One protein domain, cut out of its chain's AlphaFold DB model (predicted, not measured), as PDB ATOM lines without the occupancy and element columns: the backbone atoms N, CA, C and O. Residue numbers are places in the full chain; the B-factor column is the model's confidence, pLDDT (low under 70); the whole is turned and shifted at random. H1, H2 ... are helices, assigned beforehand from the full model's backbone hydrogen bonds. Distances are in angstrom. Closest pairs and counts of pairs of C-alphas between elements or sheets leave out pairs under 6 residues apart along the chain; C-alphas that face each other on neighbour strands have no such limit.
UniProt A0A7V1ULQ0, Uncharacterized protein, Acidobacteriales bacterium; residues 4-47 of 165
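AT A GLANCE: This is residues 4 to 47 of the 165 residues of an uncharacterized protein of Acidobacteriales bacterium (UniProt A0A7V1ULQ0). A small head of three short helices, H1, H2 and H3, sits at one end of a long helix, H4, and residues 35 to 47, of which 35 to 45 belong to H4, stick out from it as a free arm. H3 and H4 meet at their ends in a corner, like an L. The printed part has 44 residues with four named helices, H1, H2, H3 and H4 along the chain, and no named strand; the class is all helix. The whole is only just compact, close to loose, with a radius of gyration of the C-alphas of 11.0 A, and it is elongated, spanning 32 by 20 by 16 A.

IN THESE COORDINATES: H1 is residues 4 to 8, 6.4 A long from first to last C-alpha, beginning at C-alpha 4 (36.666, 45.245, 34.361). H2 is residues 10 to 14, 8.5 A long. H3 is residues 19 to 26, 11.0 A long. H4 is residues 28 to 45, 25.6 A long, ending at C-alpha 45 (64.744, 47.516, 29.146).

HOW THE PARTS SIT: H1 and H2 meet only through their link. H1 and H3 only just touch, with 3 pairs of C-alphas within 8 A, the closest those of Ala 6 and Val 20 at 5.6 A. H1 and H4 are close but not clearly touching; their closest C-alphas, of Lys 7 and Cys 30, are 7.4 A apart. H2 and H3 touch only at the corner, closest at the C-alphas of Ala 13 and Glu 21, 4.8 A. H2 and H4 are near each other. H3 and H4 touch only at the corner, H4 with residues 30 to 31 alone; the closest C-alphas, of Ile 24 and Ala 31, are 5.2 A apart, and the lines are only just about perpendicular at 73 degrees. In H1 and H4 every O i to N i+4 pair is within hydrogen-bond range; H3 has 3 of 4, and H2 has 0 of 1 but 2 of 2 O i to N i+3 pairs.

THE WHOLE: The two C-alphas farthest apart, of Gly 26 and Trp 47, are 32.9 A apart. The printed part has no cut, and its three links are tight. Mean pLDDT of the printed part is 88.9, and no printed residue is under 70.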
ATOM      1  N   LYS A   4      36.493  43.832  33.997       92.19
ATOM      2  CA  LYS A   4      36.666  45.245  34.361       92.19
ATOM      3  C   LYS A   4      37.564  45.375  35.595       92.19
ATOM      4  O   LYS A   4      38.581  46.051  35.537       92.19
ATOM      5  N   GLN A   5      37.247  44.624  36.644       90.00
ATOM      6  CA  GLN A   5      38.033  44.548  37.878       90.00
ATOM      7  C   GLN A   5      39.452  44.028  37.616       90.00
ATOM      8  O   GLN A   5      40.416  44.580  38.129       90.00
ATOM      9  N   ALA A   6      39.592  43.017  36.750       89.44
ATOM     10  CA  ALA A   6      40.897  42.488  36.348       89.44
ATOM     11  C   ALA A   6      41.796  43.543  35.691       89.44
ATOM     12  O   ALA A   6      43.014  43.509  35.836       89.44
ATOM     13  N   LYS A   7      41.186  44.457  34.929       88.00
ATOM     14  CA  LYS A   7      41.876  45.541  34.232       88.00
ATOM     15  C   LYS A   7      42.225  46.701  35.165       88.00
ATOM     16  O   LYS A   7      43.251  47.337  34.961       88.00
ATOM     17  N   GLU A   8      41.394  46.976  36.164       90.25
ATOM     18  CA  GLU A   8      41.676  47.982  37.198       90.25
ATOM     19  C   GLU A   8      42.822  47.519  38.112       90.25
ATOM     20  O   GLU A   8      43.732  48.289  38.398       90.25
ATOM     21  N   GLN A   9      42.846  46.233  38.472       89.62
ATOM     22  CA  GLN A   9      43.860  45.616  39.341       89.62
ATOM     23  C   GLN A   9      44.993  44.939  38.553       89.62
ATOM     24  O   GLN A   9      45.586  43.954  38.984       89.62
ATOM     25  N   PHE A  10      45.289  45.429  37.348       86.69
ATOM     26  CA  PHE A  10      46.145  44.717  36.396       86.69
ATOM     27  C   PHE A  10      47.578  44.478  36.895       86.69
ATOM     28  O   PHE A  10      48.183  43.452  36.586       86.69
ATOM     29  N   PHE A  11      48.120  45.418  37.673       85.50
ATOM     30  CA  PHE A  11      49.474  45.330  38.223       85.50
ATOM     31  C   PHE A  11      49.583  44.365  39.413       85.50
ATOM     32  O   PHE A  11      50.660  43.824  39.651       85.50
ATOM     33  N   ASP A  12      48.471  44.025  40.067       85.50
ATOM     34  CA  ASP A  12      48.438  43.036  41.154       85.50
ATOM     35  C   ASP A  12      48.637  41.600  40.627       85.50
ATOM     36  O   ASP A  12      48.825  40.646  41.382       85.50
ATOM     37  N   ALA A  13      48.648  41.418  39.301       82.81
ATOM     38  CA  ALA A  13      49.070  40.177  38.653       82.81
ATOM     39  C   ALA A  13      50.572  39.874  38.825       82.81
ATOM     40  O   ALA A  13      51.012  38.784  38.461       82.81
ATOM     41  N   ILE A  14      51.366  40.827  39.329       81.62
ATOM     42  CA  ILE A  14      52.782  40.612  39.659       81.62
ATOM     43  C   ILE A  14      52.915  39.708  40.894       81.62
ATOM     44  O   ILE A  14      53.887  38.955  40.999       81.62
ATOM     45  N   GLU A  15      51.941  39.743  41.807       82.38
ATOM     46  CA  GLU A  15      51.925  38.867  42.973       82.38
ATOM     47  C   GLU A  15      51.457  37.453  42.591       82.38
ATOM     48  O   GLU A  15      50.334  37.279  42.101       82.38
ATOM     49  N   PRO A  16      52.278  36.417  42.836       80.50
ATOM     50  CA  PRO A  16      51.908  35.049  42.509       80.50
ATOM     51  C   PRO A  16      50.730  34.579  43.371       80.50
ATOM     52  O   PRO A  16      50.724  34.724  44.595       80.50
ATOM     53  N   GLY A  17      49.737  33.963  42.739       83.25
ATOM     54  CA  GLY A  17      48.516  33.464  43.368       83.25
ATOM     55  C   GLY A  17      47.386  34.493  43.472       83.25
ATOM     56  O   GLY A  17      46.308  34.154  43.986       83.25
ATOM     57  N   SER A  18      47.581  35.717  42.969       88.88
ATOM     58  CA  SER A  18      46.553  36.752  43.035       88.88
ATOM     59  C   SER A  18      45.275  36.324  42.287       88.88
ATOM     60  O   SER A  18      45.300  35.519  41.343       88.88
ATOM     61  N   PRO A  19      44.089  36.805  42.710       88.62
ATOM     62  CA  PRO A  19      42.850  36.556  41.973       88.62
ATOM     63  C   PRO A  19      42.924  37.085  40.530       88.62
ATOM     64  O   PRO A  19      42.234  36.553  39.656       88.62
ATOM     65  N   VAL A  20      43.789  38.077  40.286       90.50
ATOM     66  CA  VAL A  20      44.066  38.657  38.972       90.50
ATOM     67  C   VAL A  20      44.830  37.689  38.080       90.50
ATOM     68  O   VAL A  20      44.368  37.409  36.973       90.50
ATOM     69  N   GLU A  21      45.910  37.085  38.575       90.38
ATOM     70  CA  GLU A  21      46.681  36.083  37.828       90.38
ATOM     71  C   GLU A  21      45.795  34.909  37.377       90.38
ATOM     72  O   GLU A  21      45.793  34.525  36.204       90.38
ATOM     73  N   ARG A  22      44.960  34.388  38.286       90.00
ATOM     74  CA  ARG A  22      44.031  33.287  37.979       90.00
ATOM     75  C   ARG A  22      43.022  33.644  36.889       90.00
ATOM     76  O   ARG A  22      42.662  32.786  36.088       90.00
ATOM     77  N   HIS A  23      42.551  34.888  36.854       92.94
ATOM     78  CA  HIS A  23      41.645  35.340  35.800       92.94
ATOM     79  C   HIS A  23      42.364  35.528  34.468       92.94
ATOM     80  O   HIS A  23      41.834  35.113  33.441       92.94
ATOM     81  N   ILE A  24      43.568  36.106  34.478       92.62
ATOM     82  CA  ILE A  24      44.377  36.272  33.267       92.62
ATOM     83  C   ILE A  24      44.674  34.907  32.635       92.62
ATOM     84  O   ILE A  24      44.545  34.760  31.423       92.62
ATOM     85  N   ALA A  25      44.973  33.884  33.442       90.88
ATOM     86  CA  ALA A  25      45.173  32.519  32.952       90.88
ATOM     87  C   ALA A  25      43.926  31.920  32.263       90.88
ATOM     88  O   ALA A  25      44.058  31.030  31.424       90.88
ATOM     89  N   GLY A  26      42.723  32.395  32.603       91.88
ATOM     90  CA  GLY A  26      41.451  31.927  32.042       91.88
ATOM     91  C   GLY A  26      40.821  32.843  30.986       91.88
ATOM     92  O   GLY A  26      39.806  32.467  30.402       91.88
ATOM     93  N   CYS A  27      41.374  34.036  30.738       95.69
ATOM     94  CA  CYS A  27      40.789  35.045  29.852       95.69
ATOM     95  C   CYS A  27      41.785  35.477  28.767       95.69
ATOM     96  O   CYS A  27      42.776  36.150  29.048       95.69
ATOM     97  N   ALA A  28      41.485  35.138  27.508       93.38
ATOM     98  CA  ALA A  28      42.354  35.436  26.367       93.38
ATOM     99  C   ALA A  28      42.587  36.945  26.157       93.38
ATOM    100  O   ALA A  28      43.711  37.356  25.874       93.38
ATOM    101  N   GLU A  29      41.559  37.773  26.357       92.56
ATOM    102  CA  GLU A  29      41.656  39.233  26.223       92.56
ATOM    103  C   GLU A  29      42.655  39.817  27.232       92.56
ATOM    104  O   GLU A  29      43.612  40.493  26.850       92.56
ATOM    105  N   CYS A  30      42.503  39.490  28.518       93.44
ATOM    106  CA  CYS A  30      43.407  39.964  29.567       93.44
ATOM    107  C   CYS A  30      44.833  39.412  29.403       93.44
ATOM    108  O   CYS A  30      45.797  40.143  29.635       93.44
ATOM    109  N   ALA A  31      44.987  38.160  28.957       92.38
ATOM    110  CA  ALA A  31      46.294  37.575  28.656       92.38
ATOM    111  C   ALA A  31      47.001  38.297  27.500       92.38
ATOM    112  O   ALA A  31      48.196  38.587  27.593       92.38
ATOM    113  N   SER A  32      46.263  38.643  26.442       93.31
ATOM    114  CA  SER A  32      46.804  39.391  25.302       93.31
ATOM    115  C   SER A  32      47.242  40.806  25.696       93.31
ATOM    116  O   SER A  32      48.332  41.239  25.321       93.31
ATOM    117  N   ALA A  33      46.458  41.486  26.539       91.44
ATOM    118  CA  ALA A  33      46.813  42.791  27.089       91.44
ATOM    119  C   ALA A  33      48.091  42.719  27.944       91.44
ATOM    120  O   ALA A  33      48.933  43.615  27.872       91.44
ATOM    121  N   LEU A  34      48.277  41.635  28.712       90.88
ATOM    122  CA  LEU A  34      49.474  41.448  29.543       90.88
ATOM    123  C   LEU A  34      50.700  41.210  28.666       90.88
ATOM    124  O   LEU A  34      51.748  41.817  28.879       90.88
ATOM    125  N   ALA A  35      50.565  40.366  27.646       91.19
ATOM    126  CA  ALA A  35      51.633  40.136  26.683       91.19
ATOM    127  C   ALA A  35      52.049  41.441  25.980       91.19
ATOM    128  O   ALA A  35      53.242  41.727  25.883       91.19
ATOM    129  N   ALA A  36      51.080  42.268  25.573       91.69
ATOM    130  CA  ALA A  36      51.348  43.579  24.988       91.69
ATOM    131  C   ALA A  36      52.106  44.495  25.964       91.69
ATOM    132  O   ALA A  36      53.146  45.039  25.598       91.69
ATOM    133  N   LEU A  37      51.668  44.601  27.223       90.31
ATOM    134  CA  LEU A  37      52.370  45.400  28.233       90.31
ATOM    135  C   LEU A  37      53.807  44.903  28.461       90.31
ATOM    136  O   LEU A  37      54.744  45.701  28.426       90.31
ATOM    137  N   LYS A  38      54.001  43.588  28.622       89.81
ATOM    138  CA  LYS A  38      55.335  42.988  28.789       89.81
ATOM    139  C   LYS A  38      56.251  43.303  27.610       89.81
ATOM    140  O   LYS A  38      57.395  43.679  27.831       89.81
ATOM    141  N   SER A  39      55.731  43.249  26.382       90.44
ATOM    142  CA  SER A  39      56.512  43.613  25.194       90.44
ATOM    143  C   SER A  39      56.958  45.081  25.204       90.44
ATOM    144  O   SER A  39      58.076  45.390  24.801       90.44
ATOM    145  N   THR A  40      56.128  45.996  25.721       88.81
ATOM    146  CA  THR A  40      56.520  47.408  25.859       88.81
ATOM    147  C   THR A  40      57.572  47.623  26.944       88.81
ATOM    148  O   THR A  40      58.474  48.436  26.753       88.81
ATOM    149  N   MET A  41      57.502  46.880  28.053       87.94
ATOM    150  CA  MET A  41      58.521  46.930  29.107       87.94
ATOM    151  C   MET A  41      59.862  46.392  28.612       87.94
ATOM    152  O   MET A  41      60.887  47.028  28.831       87.94
ATOM    153  N   GLU A  42      59.849  45.305  27.844       88.94
ATOM    154  CA  GLU A  42      61.058  44.737  27.239       88.94
ATOM    155  C   GLU A  42      61.743  45.721  26.269       88.94
ATOM    156  O   GLU A  42      62.970  45.825  26.237       88.94
ATOM    157  N   LEU A  43      60.964  46.521  25.529       88.31
ATOM    158  CA  LEU A  43      61.505  47.605  24.699       88.31
ATOM    159  C   LEU A  43      62.156  48.722  25.526       88.31
ATOM    160  O   LEU A  43      63.140  49.311  25.075       88.31
ATOM    161  N   MET A  44      61.625  49.030  26.712       86.44
ATOM    162  CA  MET A  44      62.233  50.013  27.616       86.44
ATOM    163  C   MET A  44      63.510  49.470  28.266       86.44
ATOM    164  O   MET A  44      64.476  50.218  28.401       86.44
ATOM    165  N   ASP A  45      63.557  48.175  28.582       84.12
ATOM    166  CA  ASP A  45      64.744  47.516  29.146       84.12
ATOM    167  C   ASP A  45      65.923  47.479  28.160       84.12
ATOM    168  O   ASP A  45      67.088  47.466  28.567       84.12
ATOM    169  N   ALA A  46      65.648  47.529  26.853       82.81
ATOM    170  CA  ALA A  46      66.679  47.649  25.824       82.81
ATOM    171  C   ALA A  46      67.400  49.013  25.839       82.81
ATOM    172  O   ALA A  46      68.466  49.160  25.226       82.81
ATOM    173  N   TRP A  47      66.855  50.026  26.524       83.12
ATOM    174  CA  TRP A  47      67.490  51.332  26.623       83.12
ATOM    175  C   TRP A  47      68.708  51.281  27.551       83.12
ATOM    176  O   TRP A  47      68.606  51.183  28.773       83.12
TER     177      TRP A  47